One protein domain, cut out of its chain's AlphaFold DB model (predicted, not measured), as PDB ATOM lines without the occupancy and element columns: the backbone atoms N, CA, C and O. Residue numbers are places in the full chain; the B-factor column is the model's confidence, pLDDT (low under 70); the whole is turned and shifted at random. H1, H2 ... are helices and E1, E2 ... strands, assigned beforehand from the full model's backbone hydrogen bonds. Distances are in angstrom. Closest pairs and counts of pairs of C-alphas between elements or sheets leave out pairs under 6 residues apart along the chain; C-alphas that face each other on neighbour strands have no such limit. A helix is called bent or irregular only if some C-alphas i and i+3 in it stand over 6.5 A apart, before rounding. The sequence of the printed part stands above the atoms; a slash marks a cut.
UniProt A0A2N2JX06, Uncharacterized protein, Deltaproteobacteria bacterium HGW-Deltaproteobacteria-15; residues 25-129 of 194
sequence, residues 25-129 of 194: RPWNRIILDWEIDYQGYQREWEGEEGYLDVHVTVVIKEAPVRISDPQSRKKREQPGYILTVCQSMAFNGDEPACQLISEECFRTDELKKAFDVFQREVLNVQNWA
ATOM      1  N   ARG A  25      -6.115  30.493 -29.122       58.16
ATOM      2  CA  ARG A  25      -4.708  30.891 -29.041       58.16
ATOM      3  C   ARG A  25      -3.968  30.273 -30.226       58.16
ATOM      4  O   ARG A  25      -3.843  29.048 -30.274       58.16
ATOM      5  N   PRO A  26      -3.472  31.075 -31.189       63.03
ATOM      6  CA  PRO A  26      -2.547  30.535 -32.169       63.03
ATOM      7  C   PRO A  26      -1.372  29.985 -31.353       63.03
ATOM      8  O   PRO A  26      -0.864  30.691 -30.484       63.03
ATOM      9  N   TRP A  27      -0.993  28.725 -31.576       70.75
ATOM     10  CA  TRP A  27       0.095  28.055 -30.846       70.75
ATOM     11  C   TRP A  27      -0.253  27.638 -29.401       70.75
ATOM     12  O   TRP A  27       0.433  28.021 -28.459       70.75
ATOM     13  N   ASN A  28      -1.324  26.858 -29.211       81.12
ATOM     14  CA  ASN A  28      -1.557  26.102 -27.964       81.12
ATOM     15  C   ASN A  28      -2.099  24.683 -28.223       81.12
ATOM     16  O   ASN A  28      -2.772  24.086 -27.386       81.12
ATOM     17  N   ARG A  29      -1.862  24.144 -29.422       87.50
ATOM     18  CA  ARG A  29      -2.349  22.816 -29.785       87.50
ATOM     19  C   ARG A  29      -1.487  21.749 -29.116       87.50
ATOM     20  O   ARG A  29      -0.285  21.703 -29.367       87.50
ATOM     21  N   ILE A  30      -2.104  20.862 -28.338       90.44
ATOM     22  CA  ILE A  30      -1.453  19.634 -27.865       90.44
ATOM     23  C   ILE A  30      -1.193  18.738 -29.080       90.44
ATOM     24  O   ILE A  30      -2.099  18.440 -29.861       90.44
ATOM     25  N   ILE A  31       0.070  18.373 -29.271       91.19
ATOM     26  CA  ILE A  31       0.519  17.486 -30.344       91.19
ATOM     27  C   ILE A  31       0.503  16.043 -29.860       91.19
ATOM     28  O   ILE A  31       0.048  15.157 -30.583       91.19
ATOM     29  N   LEU A  32       1.024  15.829 -28.654       91.44
ATOM     30  CA  LEU A  32       1.080  14.536 -28.003       91.44
ATOM     31  C   LEU A  32       1.133  14.735 -26.493       91.44
ATOM     32  O   LEU A  32       1.836  15.622 -26.010       91.44
ATOM     33  N   ASP A  33       0.431  13.887 -25.771       92.50
ATOM     34  CA  ASP A  33       0.398  13.822 -24.324       92.50
ATOM     35  C   ASP A  33       0.507  12.366 -23.866       92.50
ATOM     36  O   ASP A  33       0.144  11.421 -24.574       92.50
ATOM     37  N   TRP A  34       1.095  12.182 -22.693       92.38
ATOM     38  CA  TRP A  34       1.156  10.907 -22.008       92.38
ATOM     39  C   TRP A  34       1.108  11.145 -20.508       92.38
ATOM     40  O   TRP A  34       1.768  12.048 -19.992       92.38
ATOM     41  N   GLU A  35       0.337  10.314 -19.826       90.56
ATOM     42  CA  GLU A  35       0.076  10.422 -18.400       90.56
ATOM     43  C   GLU A  35       0.276   9.066 -17.735       90.56
ATOM     44  O   GLU A  35      -0.024   8.016 -18.317       90.56
ATOM     45  N   ILE A  36       0.773   9.096 -16.503       85.00
ATOM     46  CA  ILE A  36       0.822   7.931 -15.632       85.00
ATOM     47  C   ILE A  36       0.439   8.313 -14.212       85.00
ATOM     48  O   ILE A  36       0.967   9.265 -13.638       85.00
ATOM     49  N   ASP A  37      -0.434   7.490 -13.646       84.81
ATOM     50  CA  ASP A  37      -0.696   7.438 -12.219       84.81
ATOM     51  C   ASP A  37       0.137   6.313 -11.608       84.81
ATOM     52  O   ASP A  37       0.113   5.166 -12.070       84.81
ATOM     53  N   TYR A  38       0.881   6.637 -10.562       78.00
ATOM     54  CA  TYR A  38       1.645   5.677  -9.786       78.00
ATOM     55  C   TYR A  38       1.463   5.956  -8.300       78.00
ATOM     56  O   TYR A  38       1.486   7.101  -7.860       78.00
ATOM     57  N   GLN A  39       1.319   4.884  -7.527       75.50
ATOM     58  CA  GLN A  39       1.231   4.961  -6.082       75.50
ATOM     59  C   GLN A  39       2.550   4.492  -5.466       75.50
ATOM     60  O   GLN A  39       2.888   3.307  -5.531       75.50
ATOM     61  N   GLY A  40       3.291   5.435  -4.893       68.50
ATOM     62  CA  GLY A  40       4.524   5.182  -4.156       68.50
ATOM     63  C   GLY A  40       4.254   4.822  -2.698       68.50
ATOM     64  O   GLY A  40       3.197   5.127  -2.142       68.50
ATOM     65  N   TYR A  41       5.230   4.176  -2.059       65.50
ATOM     66  CA  TYR A  41       5.169   3.845  -0.636       65.50
ATOM     67  C   TYR A  41       6.187   4.675   0.141       65.50
ATOM     68  O   TYR A  41       7.398   4.504  -0.026       65.50
ATOM     69  N   GLN A  42       5.716   5.550   1.030       62.66
ATOM     70  CA  GLN A  42       6.600   6.248   1.953       62.66
ATOM     71  C   GLN A  42       6.757   5.415   3.223       62.66
ATOM     72  O   GLN A  42       5.810   5.185   3.972       62.66
ATOM     73  N   ARG A  43       7.993   4.987   3.482       56.06
ATOM     74  CA  ARG A  43       8.388   4.399   4.761       56.06
ATOM     75  C   ARG A  43       9.296   5.386   5.477       56.06
ATOM     76  O   ARG A  43      10.446   5.557   5.072       56.06
ATOM     77  N   GLU A  44       8.784   6.054   6.501       55.38
ATOM     78  CA  GLU A  44       9.645   6.748   7.455       55.38
ATOM     79  C   GLU A  44      10.176   5.753   8.486       55.38
ATOM     80  O   GLU A  44       9.485   4.819   8.887       55.38
ATOM     81  N   TRP A  45      11.424   5.943   8.920       49.28
ATOM     82  CA  TRP A  45      12.017   5.122   9.979       49.28
ATOM     83  C   TRP A  45      11.374   5.374  11.359       49.28
ATOM     84  O   TRP A  45      11.568   4.547  12.248       49.28
ATOM     85  N   GLU A  46      10.587   6.449  11.529       52.44
ATOM     86  CA  GLU A  46       9.959   6.841  12.808       52.44
ATOM     87  C   GLU A  46       8.525   7.440  12.683       52.44
ATOM     88  O   GLU A  46       8.018   7.984  13.664       52.44
ATOM     89  N   GLY A  47       7.845   7.327  11.527       54.19
ATOM     90  CA  GLY A  47       6.539   7.966  11.244       54.19
ATOM     91  C   GLY A  47       5.432   7.025  10.730       54.19
ATOM     92  O   GLY A  47       5.659   5.826  10.557       54.19
ATOM     93  N   GLU A  48       4.218   7.563  10.516       53.31
ATOM     94  CA  GLU A  48       3.063   6.826   9.966       53.31
ATOM     95  C   GLU A  48       3.350   6.334   8.533       53.31
ATOM     96  O   GLU A  48       3.814   7.087   7.679       53.31
ATOM     97  N   GLU A  49       3.080   5.052   8.266       60.69
ATOM     98  CA  GLU A  49       3.186   4.478   6.922       60.69
ATOM     99  C   GLU A  49       2.087   5.068   6.023       60.69
ATOM    100  O   GLU A  49       0.906   5.028   6.374       60.69
ATOM    101  N   GLY A  50       2.473   5.612   4.865       66.06
ATOM    102  CA  GLY A  50       1.564   6.320   3.967       66.06
ATOM    103  C   GLY A  50       1.764   5.954   2.499       66.06
ATOM    104  O   GLY A  50       2.872   5.632   2.057       66.06
ATOM    105  N   TYR A  51       0.669   6.014   1.741       68.06
ATOM    106  CA  TYR A  51       0.693   5.928   0.284       68.06
ATOM    107  C   TYR A  51       0.799   7.331  -0.308       68.06
ATOM    108  O   TYR A  51       0.149   8.265   0.164       68.06
ATOM    109  N   LEU A  52       1.623   7.460  -1.342       72.88
ATOM    110  CA  LEU A  52       1.794   8.685  -2.103       72.88
ATOM    111  C   LEU A  52       1.200   8.487  -3.488       72.88
ATOM    112  O   LEU A  52       1.708   7.665  -4.251       72.88
ATOM    113  N   ASP A  53       0.190   9.273  -3.835       77.50
ATOM    114  CA  ASP A  53      -0.323   9.290  -5.199       77.50
ATOM    115  C   ASP A  53       0.495  10.291  -6.022       77.50
ATOM    116  O   ASP A  53       0.580  11.481  -5.697       77.50
ATOM    117  N   VAL A  54       1.135   9.786  -7.075       79.38
ATOM    118  CA  VAL A  54       1.966  10.552  -8.003       79.38
ATOM    119  C   VAL A  54       1.340  10.485  -9.385       79.38
ATOM    120  O   VAL A  54       1.173   9.407  -9.953       79.38
ATOM    121  N   HIS A  55       1.070  11.649  -9.957       85.75
ATOM    122  CA  HIS A  55       0.658  11.799 -11.344       85.75
ATOM    123  C   HIS A  55       1.790  12.458 -12.131       85.75
ATOM    124  O   HIS A  55       2.258  13.533 -11.753       85.75
ATOM    125  N   VAL A  56       2.254  11.836 -13.211       85.62
ATOM    126  CA  VAL A  56       3.258  12.427 -14.110       85.62
ATOM    127  C   VAL A  56       2.643  12.622 -15.484       85.62
ATOM    128  O   VAL A  56       2.116  11.682 -16.073       85.62
ATOM    129  N   THR A  57       2.778  13.832 -16.015       89.75
ATOM    130  CA  THR A  57       2.293  14.225 -17.339       89.75
ATOM    131  C   THR A  57       3.482  14.656 -18.190       89.75
ATOM    132  O   THR A  57       4.253  15.531 -17.795       89.75
ATOM    133  N   VAL A  58       3.623  14.089 -19.385       90.06
ATOM    134  CA  VAL A  58       4.573  14.542 -20.408       90.06
ATOM    135  C   VAL A  58       3.768  15.038 -21.601       90.06
ATOM    136  O   VAL A  58       2.962  14.296 -22.153       90.06
ATOM    137  N   VAL A  59       3.975  16.286 -22.018       93.50
ATOM    138  CA  VAL A  59       3.191  16.916 -23.091       93.50
ATOM    139  C   VAL A  59       4.105  17.617 -24.081       93.50
ATOM    140  O   VAL A  59       4.976  18.381 -23.683       93.50
ATOM    141  N   ILE A  60       3.870  17.420 -25.379       94.19
ATOM    142  CA  ILE A  60       4.333  18.310 -26.446       94.19
ATOM    143  C   ILE A  60       3.152  19.158 -26.901       94.19
ATOM    144  O   ILE A  60       2.125  18.630 -27.337       94.19
ATOM    145  N   LYS A  61       3.319  20.478 -26.903       93.62
ATOM    146  CA  LYS A  61       2.347  21.406 -27.489       93.62
ATOM    147  C   LYS A  61       3.015  22.446 -28.372       93.62
ATOM    148  O   LYS A  61       4.176  22.799 -28.173       93.62
ATOM    149  N   GLU A  62       2.270  22.958 -29.340       92.69
ATOM    150  CA  GLU A  62       2.642  24.185 -30.037       92.69
ATOM    151  C   GLU A  62       2.621  25.351 -29.052       92.69
ATOM    152  O   GLU A  62       1.688  25.467 -28.261       92.69
ATOM    153  N   ALA A  63       3.643  26.202 -29.102       91.44
ATOM    154  CA  ALA A  63       3.748  27.389 -28.263       91.44
ATOM    155  C   ALA A  63       4.724  28.411 -28.868       91.44
ATOM    156  O   ALA A  63       5.596  28.045 -29.668       91.44
ATOM    157  N   PRO A  64       4.615  29.702 -28.506       90.44
ATOM    158  CA  PRO A  64       5.668  30.660 -28.795       90.44
ATOM    159  C   PRO A  64       6.917  30.329 -27.967       90.44
ATOM    160  O   PRO A  64       6.876  30.274 -26.740       90.44
ATOM    161  N   VAL A  65       8.045  30.125 -28.643       89.75
ATOM    162  CA  VAL A  65       9.330  29.777 -28.025       89.75
ATOM    163  C   VAL A  65      10.336  30.906 -28.202       89.75
ATOM    164  O   VAL A  65      10.445  31.518 -29.269       89.75
ATOM    165  N   ARG A  66      11.108  31.187 -27.148       88.50
ATOM    166  CA  ARG A  66      12.187  32.185 -27.178       88.50
ATOM    167  C   ARG A  66      13.502  31.520 -27.532       88.50
ATOM    168  O   ARG A  66      14.191  30.989 -26.665       88.50
ATOM    169  N   ILE A  67      13.879  31.598 -28.801       83.38
ATOM    170  CA  ILE A  67      15.078  30.934 -29.315       83.38
ATOM    171  C   ILE A  67      16.111  31.982 -29.716       83.38
ATOM    172  O   ILE A  67      15.785  33.059 -30.222       83.38
ATOM    173  N   SER A  68      17.376  31.692 -29.414       83.50
ATOM    174  CA  SER A  68      18.488  32.546 -29.816       83.50
ATOM    175  C   SER A  68      18.743  32.370 -31.308       83.50
ATOM    176  O   SER A  68      18.998  31.259 -31.769       83.50
ATOM    177  N   ASP A  69      18.677  33.463 -32.060       77.69
ATOM    178  CA  ASP A  69      19.062  33.468 -33.465       77.69
ATOM    179  C   ASP A  69      20.579  33.197 -33.579       77.69
ATOM    180  O   ASP A  69      21.372  33.970 -33.028       77.69
ATOM    181  N   PRO A  70      21.015  32.141 -34.294       77.31
ATOM    182  CA  PRO A  70      22.430  31.800 -34.429       77.31
ATOM    183  C   PRO A  70      23.276  32.931 -35.025       77.31
ATOM    184  O   PRO A  70      24.454  33.059 -34.693       77.31
ATOM    185  N   GLN A  71      22.687  33.752 -35.900       81.00
ATOM    186  CA  GLN A  71      23.400  34.821 -36.598       81.00
ATOM    187  C   GLN A  71      23.452  36.104 -35.771       81.00
ATOM    188  O   GLN A  71      24.506  36.731 -35.670       81.00
ATOM    189  N   SER A  72      22.329  36.510 -35.172       82.06
ATOM    190  CA  SER A  72      22.255  37.783 -34.442       82.06
ATOM    191  C   SER A  72      22.492  37.666 -32.934       82.06
ATOM    192  O   SER A  72      22.615  38.695 -32.269       82.06
ATOM    193  N   ARG A  73      22.532  36.442 -32.382       78.81
ATOM    194  CA  ARG A  73      22.535  36.123 -30.936       78.81
ATOM    195  C   ARG A  73      21.397  36.776 -30.139       78.81
ATOM    196  O   ARG A  73      21.388  36.729 -28.909       78.81
ATOM    197  N   LYS A  74      20.435  37.406 -30.817       85.94
ATOM    198  CA  LYS A  74      19.258  38.002 -30.191       85.94
ATOM    199  C   LYS A  74      18.223  36.907 -29.987       85.94
ATOM    200  O   LYS A  74      17.943  36.135 -30.901       85.94
ATOM    201  N   LYS A  75      17.622  36.878 -28.799       86.44
ATOM    202  CA  LYS A  75      16.454  36.036 -28.533       86.44
ATOM    203  C   LYS A  75      15.265  36.609 -29.297       86.44
ATOM    204  O   LYS A  75      14.969  37.798 -29.166       86.44
ATOM    205  N   ARG A  76      14.614  35.781 -30.106       86.50
ATOM    206  CA  ARG A  76      13.364  36.123 -30.787       86.50
ATOM    207  C   ARG A  76      12.296  35.127 -30.384       86.50
ATOM    208  O   ARG A  76      12.582  33.951 -30.176       86.50
ATOM    209  N   GLU A  77      11.083  35.635 -30.248       88.75
ATOM    210  CA  GLU A  77       9.904  34.815 -30.029       88.75
ATOM    211  C   GLU A  77       9.360  34.391 -31.389       88.75
ATOM    212  O   GLU A  77       9.148  35.227 -32.270       88.75
ATOM    213  N   GLN A  78       9.217  33.087 -31.582       88.88
ATOM    214  CA  GLN A  78       8.721  32.503 -32.820       88.88
ATOM    215  C   GLN A  78       7.869  31.271 -32.507       88.88
ATOM    216  O   GLN A  78       8.028  30.691 -31.431       88.88
ATOM    217  N   PRO A  79       6.980  30.849 -33.418       89.88
ATOM    218  CA  PRO A  79       6.268  29.590 -33.265       89.88
ATOM    219  C   PRO A  79       7.238  28.416 -33.120       89.88
ATOM    220  O   PRO A  79       8.297  28.375 -33.751       89.88
ATOM    221  N   GLY A  80       6.865  27.443 -32.305       93.00
ATOM    222  CA  GLY A  80       7.633  26.227 -32.099       93.00
ATOM    223  C   GLY A  80       6.856  25.242 -31.246       93.00
ATOM    224  O   GLY A  80       5.626  25.287 -31.201       93.00
ATOM    225  N   TYR A  81       7.589  24.366 -30.574       93.50
ATOM    226  CA  TYR A  81       7.023  23.372 -29.675       93.50
ATOM    227  C   TYR A  81       7.665  23.496 -28.304       93.50
ATOM    228  O   TYR A  81       8.866  23.742 -28.199       93.50
ATOM    229  N   ILE A  82       6.870  23.296 -27.265       93.38
ATOM    230  CA  ILE A  82       7.360  23.126 -25.903       93.38
ATOM    231  C   ILE A  82       7.027  21.703 -25.485       93.38
ATOM    232  O   ILE A  82       5.881  21.270 -25.624       93.38
ATOM    233  N   LEU A  83       8.042  20.994 -24.998       93.38
ATOM    234  CA  LEU A  83       7.868  19.768 -24.241       93.38
ATOM    235  C   LEU A  83       7.886  20.114 -22.760       93.38
ATOM    236  O   LEU A  83       8.791  20.807 -22.299       93.38
ATOM    237  N   THR A  84       6.894  19.629 -22.033       91.31
ATOM    238  CA  THR A  84       6.706  19.902 -20.613       91.31
ATOM    239  C   THR A  84       6.567  18.578 -19.875       91.31
ATOM    240  O   THR A  84       5.767  17.737 -20.281       91.31
ATOM    241  N   VAL A  85       7.337  18.395 -18.803       88.56
ATOM    242  CA  VAL A  85       7.143  17.314 -17.831       88.56
ATOM    243  C   VAL A  85       6.605  17.943 -16.557       88.56
ATOM    244  O   VAL A  85       7.286  18.757 -15.930       88.56
ATOM    245  N   CYS A  86       5.389  17.572 -16.189       88.00
ATOM    246  CA  CYS A  86       4.741  17.988 -14.958       88.00
ATOM    247  C   CYS A  86       4.593  16.788 -14.032       88.00
ATOM    248  O   CYS A  86       4.347  15.669 -14.480       88.00
ATOM    249  N   GLN A  87       4.715  17.034 -12.738       84.50
ATOM    250  CA  GLN A  87       4.474  16.036 -11.712       84.50
ATOM    251  C   GLN A  87       3.557  16.626 -10.663       84.50
ATOM    252  O   GLN A  87       3.770  17.743 -10.192       84.50
ATOM    253  N   SER A  88       2.540  15.868 -10.292       83.75
ATOM    254  CA  SER A  88       1.649  16.204  -9.208       83.75
ATOM    255  C   SER A  88       1.678  15.128  -8.143       83.75
ATOM    256  O   SER A  88       1.793  13.944  -8.450       83.75
ATOM    257  N   MET A  89       1.647  15.559  -6.890       76.81
ATOM    258  CA  MET A  89       1.782  14.697  -5.725       76.81
ATOM    259  C   MET A  89       0.685  15.064  -4.737       76.81
ATOM    260  O   MET A  89       0.496  16.247  -4.445       76.81
ATOM    261  N   ALA A  90      -0.013  14.055  -4.228       70.88
ATOM    262  CA  ALA A  90      -1.017  14.212  -3.188       70.88
ATOM    263  C   ALA A  90      -0.704  13.267  -2.027       70.88
ATOM    264  O   ALA A  90      -0.495  12.068  -2.214       70.88
ATOM    265  N   PHE A  91      -0.701  13.817  -0.816       65.94
ATOM    266  CA  PHE A  91      -0.656  13.036   0.413       65.94
ATOM    267  C   PHE A  91      -2.077  12.864   0.921       65.94
ATOM    268  O   PHE A  91      -2.781  13.851   1.107       65.94
ATOM    269  N   ASN A  92      -2.506  11.622   1.147       62.00
ATOM    270  CA  ASN A  92      -3.786  11.315   1.796       62.00
ATOM    271  C   ASN A  92      -5.022  12.046   1.207       62.00
ATOM    272  O   ASN A  92      -5.983  12.306   1.929       62.00
ATOM    273  N   GLY A  93      -5.027  12.344  -0.100       55.22
ATOM    274  CA  GLY A  93      -6.168  12.954  -0.798       55.22
ATOM    275  C   GLY A  93      -6.250  14.487  -0.773       55.22
ATOM    276  O   GLY A  93      -7.288  15.021  -1.165       55.22
ATOM    277  N   ASP A  94      -5.197  15.190  -0.345       61.72
ATOM    278  CA  ASP A  94      -5.094  16.648  -0.515       61.72
ATOM    279  C   ASP A  94      -5.011  17.056  -2.001       61.72
ATOM    280  O   ASP A  94      -4.634  16.256  -2.863       61.72
ATOM    281  N   GLU A  95      -5.370  18.310  -2.318       57.06
ATOM    282  CA  GLU A  95      -5.348  18.806  -3.701       57.06
ATOM    283  C   GLU A  95      -3.932  18.707  -4.307       57.06
ATOM    284  O   GLU A  95      -2.981  19.272  -3.753       57.06
ATOM    285  N   PRO A  96      -3.775  18.025  -5.456       62.72
ATOM    286  CA  PRO A  96      -2.479  17.834  -6.086       62.72
ATOM    287  C   PRO A  96      -1.855  19.176  -6.501       62.72
ATOM    288  O   PRO A  96      -2.406  19.912  -7.323       62.72
ATOM    289  N   ALA A  97      -0.665  19.498  -5.988       63.66
ATOM    290  CA  ALA A  97       0.115  20.615  -6.515       63.66
ATOM    291  C   ALA A  97       0.829  20.158  -7.795       63.66
ATOM    292  O   ALA A  97       1.633  19.227  -7.763       63.66
ATOM    293  N   CYS A  98       0.522  20.763  -8.945       75.62
ATOM    294  CA  CYS A  98       1.200  20.462 -10.209       75.62
ATOM    295  C   CYS A  98       2.520  21.242 -10.297       75.62
ATOM    296  O   CYS A  98       2.522  22.467 -10.433       75.62
ATOM    297  N   GLN A  99       3.644  20.532 -10.257       77.69
ATOM    298  CA  GLN A  99       4.986  21.095 -10.339       77.69
ATOM    299  C   GLN A  99       5.600  20.855 -11.722       77.69
ATOM    300  O   GLN A  99       5.569  19.745 -12.252       77.69
ATOM    301  N   LEU A 100       6.189  21.901 -12.303       82.12
ATOM    302  CA  LEU A 100       6.968  21.804 -13.536       82.12
ATOM    303  C   LEU A 100       8.343  21.199 -13.227       82.12
ATOM    304  O   LEU A 100       9.118  21.795 -12.482       82.12
ATOM    305  N   ILE A 101       8.643  20.040 -13.809       81.00
ATOM    306  CA  ILE A 101       9.901  19.311 -13.595       81.00
ATOM    307  C   ILE A 101      10.929  19.644 -14.669       81.00
ATOM    308  O   ILE A 101      12.100  19.871 -14.377       81.00
ATOM    309  N   SER A 102      10.491  19.656 -15.924       83.06
ATOM    310  CA  SER A 102      11.355  19.920 -17.068       83.06
ATOM    311  C   SER A 102      10.572  20.635 -18.155       83.06
ATOM    312  O   SER A 102       9.399  20.344 -18.398       83.06
ATOM    313  N   GLU A 103      11.240  21.570 -18.817       88.81
ATOM    314  CA  GLU A 103      10.724  22.263 -19.985       88.81
ATOM    315  C   GLU A 103      11.826  22.357 -21.040       88.81
ATOM    316  O   GLU A 103      12.926  22.844 -20.768       88.81
ATOM    317  N   GLU A 104      11.526  21.917 -22.261       91.06
ATOM    318  CA  GLU A 104      12.437  22.038 -23.396       91.06
ATOM    319  C   GLU A 104      11.719  22.675 -24.591       91.06
ATOM    320  O   GLU A 104      10.602  22.302 -24.956       91.06
ATOM    321  N   CYS A 105      12.362  23.675 -25.199       92.38
ATOM    322  CA  CYS A 105      11.817  24.445 -26.315       92.38
ATOM    323  C   CYS A 105      12.448  24.014 -27.642       92.38
ATOM    324  O   CYS A 105      13.671  23.981 -27.777       92.38
ATOM    325  N   PHE A 106      11.617  23.819 -28.662       92.69
ATOM    326  CA  PHE A 106      12.020  23.391 -30.000       92.69
ATOM    327  C   PHE A 106      11.514  24.359 -31.064       92.69
ATOM    328  O   PHE A 106      10.415  24.909 -30.966       92.69
ATOM    329  N   ARG A 107      12.295  24.544 -32.131       92.25
ATOM    330  CA  ARG A 107      11.835  25.274 -33.318       92.25
ATOM    331  C   ARG A 107      10.799  24.461 -34.093       92.25
ATOM    332  O   ARG A 107      10.736  23.238 -33.975       92.25
ATOM    333  N   THR A 108      10.032  25.122 -34.959       91.12
ATOM    334  CA  THR A 108       9.042  24.450 -35.820       91.12
ATOM    335  C   THR A 108       9.659  23.368 -36.722       91.12
ATOM    336  O   THR A 108       9.006  22.367 -37.005       91.12
ATOM    337  N   ASP A 109      10.917  23.529 -37.148       92.38
ATOM    338  CA  ASP A 109      11.664  22.554 -37.961       92.38
ATOM    339  C   ASP A 109      12.238  21.376 -37.149       92.38
ATOM    340  O   ASP A 109      12.773  20.428 -37.720       92.38
ATOM    341  N   GLU A 110      12.107  21.397 -35.821       93.44
ATOM    342  CA  GLU A 110      12.712  20.427 -34.901       93.44
ATOM    343  C   GLU A 110      11.700  19.461 -34.276       93.44
ATOM    344  O   GLU A 110      12.014  18.793 -33.294       93.44
ATOM    345  N   LEU A 111      10.516  19.313 -34.878       91.75
ATOM    346  CA  LEU A 111       9.456  18.435 -34.370       91.75
ATOM    347  C   LEU A 111       9.943  17.000 -34.107       91.75
ATOM    348  O   LEU A 111       9.599  16.404 -33.092       91.75
ATOM    349  N   LYS A 112      10.795  16.449 -34.981       93.62
ATOM    350  CA  LYS A 112      11.362  15.108 -34.775       93.62
ATOM    351  C   LYS A 112      12.189  15.018 -33.487       93.62
ATOM    352  O   LYS A 112      12.053  14.048 -32.759       93.62
ATOM    353  N   LYS A 113      12.993  16.043 -33.186       94.38
ATOM    354  CA  LYS A 113      13.771  16.090 -31.939       94.38
ATOM    355  C   LYS A 113      12.851  16.170 -30.723       94.38
ATOM    356  O   LYS A 113      13.117  15.498 -29.738       94.38
ATOM    357  N   ALA A 114      11.763  16.940 -30.813       92.62
ATOM    358  CA  ALA A 114      10.763  17.008 -29.749       92.62
ATOM    359  C   ALA A 114      10.139  15.627 -29.471       92.62
ATOM    360  O   ALA A 114      10.005  15.242 -28.314       92.62
ATOM    361  N   PHE A 115       9.833  14.848 -30.517       93.19
ATOM    362  CA  PHE A 115       9.369  13.463 -30.367       93.19
ATOM    363  C   PHE A 115      10.428  12.532 -29.765       93.19
ATOM    364  O   PHE A 115      10.093  11.728 -28.899       93.19
ATOM    365  N   ASP A 116      11.689  12.638 -30.191       92.69
ATOM    366  CA  ASP A 116      12.778  11.826 -29.634       92.69
ATOM    367  C   ASP A 116      12.955  12.109 -28.126       92.69
ATOM    368  O   ASP A 116      13.112  11.185 -27.325       92.69
ATOM    369  N   VAL A 117      12.866  13.383 -27.721       91.00
ATOM    370  CA  VAL A 117      12.896  13.783 -26.305       91.00
ATOM    371  C   VAL A 117      11.661  13.282 -25.562       91.00
ATOM    372  O   VAL A 117      11.799  12.728 -24.480       91.00
ATOM    373  N   PHE A 118      10.469  13.382 -26.146       90.75
ATOM    374  CA  PHE A 118       9.254  12.840 -25.538       90.75
ATOM    375  C   PHE A 118       9.354  11.346 -25.264       90.75
ATOM    376  O   PHE A 118       9.064  10.903 -24.158       90.75
ATOM    377  N   GLN A 119       9.817  10.564 -26.240       90.88
ATOM    378  CA  GLN A 119      10.023   9.129 -26.049       90.88
ATOM    379  C   GLN A 119      11.030   8.852 -24.934       90.88
ATOM    380  O   GLN A 119      10.801   7.961 -24.120       90.88
ATOM    381  N   ARG A 120      12.116   9.630 -24.863       89.62
ATOM    382  CA  ARG A 120      13.079   9.544 -23.762       89.62
ATOM    383  C   ARG A 120      12.410   9.816 -22.412       89.62
ATOM    384  O   ARG A 120      12.601   9.023 -21.498       89.62
ATOM    385  N   GLU A 121      11.620  10.882 -22.289       87.62
ATOM    386  CA  GLU A 121      10.974  11.226 -21.015       87.62
ATOM    387  C   GLU A 121       9.912  10.209 -20.591       87.62
ATOM    388  O   GLU A 121       9.838   9.876 -19.410       87.62
ATOM    389  N   VAL A 122       9.161   9.641 -21.539       86.50
ATOM    390  CA  VAL A 122       8.217   8.541 -21.271       86.50
ATOM    391  C   VAL A 122       8.951   7.284 -20.797       86.50
ATOM    392  O   VAL A 122       8.525   6.631 -19.847       86.50
ATOM    393  N   LEU A 123      10.084   6.939 -21.417       85.69
ATOM    394  CA  LEU A 123      10.895   5.789 -20.997       85.69
ATOM    395  C   LEU A 123      11.584   6.007 -19.638       85.69
ATOM    396  O   LEU A 123      11.903   5.032 -18.960       85.69
ATOM    397  N   ASN A 124      11.759   7.260 -19.213       82.12
ATOM    398  CA  ASN A 124      12.329   7.640 -17.919       82.12
ATOM    399  C   ASN A 124      11.304   7.660 -16.768       82.12
ATOM    400  O   ASN A 124      11.621   8.143 -15.683       82.12
ATOM    401  N   VAL A 125      10.094   7.121 -16.954       75.25
ATOM    402  CA  VAL A 125       9.029   7.127 -15.935       75.25
ATOM    403  C   VAL A 125       9.466   6.624 -14.557       75.25
ATOM    404  O   VAL A 125       9.107   7.223 -13.548       75.25
ATOM    405  N   GLN A 126      10.260   5.551 -14.498       71.25
ATOM    406  CA  GLN A 126      10.732   5.000 -13.224       71.25
ATOM    407  C   GLN A 126      11.586   6.016 -12.462       71.25
ATOM    408  O   GLN A 126      11.393   6.208 -11.267       71.25
ATOM    409  N   ASN A 127      12.452   6.739 -13.172       77.75
ATOM    410  CA  ASN A 127      13.254   7.806 -12.589       77.75
ATOM    411  C   ASN A 127      12.360   8.953 -12.083       77.75
ATOM    412  O   ASN A 127      12.590   9.472 -10.995       77.75
ATOM    413  N   TRP A 128      11.297   9.315 -12.813       77.62
ATOM    414  CA  TRP A 128      10.339  10.330 -12.349       77.62
ATOM    415  C   TRP A 128       9.593   9.922 -11.074       77.62
ATOM    416  O   TRP A 128       9.390  10.762 -10.195       77.62
ATOM    417  N   ALA A 129       9.231   8.645 -10.944       74.62
ATOM    418  CA  ALA A 129       8.632   8.110  -9.723       74.62
ATOM    419  C   ALA A 129       9.615   8.165  -8.540       74.62
ATOM    420  O   ALA A 129       9.271   8.695  -7.485       74.62
TER     421      ALA A 129
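What this domain is: This is residues 25 to 129 of the 194 residues of an uncharacterized protein of Deltaproteobacteria bacterium HGW-Deltaproteobacteria-15 (UniProt A0A2N2JX06). A long, twisted sheet of four strands is covered on one face by H1, with the short H2 farther along that same face. The sheet's two long hairpins, E1 with E2 and E2 with E3, turn at opposite ends of the long axis. The 105 printed residues hold E1, E2, E3, E4, H1 and H2 in that order; the class is mixed, helices and strands. The sheet's order is E1 - E2 - E3 - E4, all antiparallel. The whole is loose, with a radius of gyration of the C-alphas of 17.4 A, and a rod spanning 58 by 27 by 23 A.

Where its parts are: E1, residues 30 to 42, begins at C-alpha 30 (-1.453, 19.634, -27.865) and is 33.7 A long. E2, residues 50 to 68, is 46.0 A long and bends by 76 degrees at residue 62. E3, residues 75 to 91, is 40.7 A long and bends by 89 degrees at residue 78. E4, residues 97 to 107, bends by 53 degrees at residue 101. H1, residues 108 to 123, is 23.9 A long and irregular: C-alphas 109 and 112 are 8.1 A apart. H2, residues 125 to 129, ends at C-alpha 129 (8.632, 8.110, -9.723).

How they stand to each other: The strands form a meander, each the antiparallel neighbour of the one before. N 34 and O 58 are 2.9 A apart across E1 and E2, N 59 and O 84 2.9 A across E2 and E3, N 83 and O 104 2.9 A across E3 and E4. E1 and E4 are apart. H1 is on the sheet, in two layers, helix on one face; its closest C-alphas to E3 are Thr 108 and Gly 80, 4.4 A. H2, on the same face, is 7.8 A in height over the sheet and only just over E2, with 3 of its C-alphas there. Every O i to N i+4 pair is within hydrogen-bond range in H2, 10 of 12 in H1.

The domain as a whole: The C-alphas farthest apart, Glu 46 and Gln 71, are 58.3 A apart. The printed part has no cut and no long link. The pLDDT is under 70 at residues 25 to 26, 40 to 51 and 91 to 97.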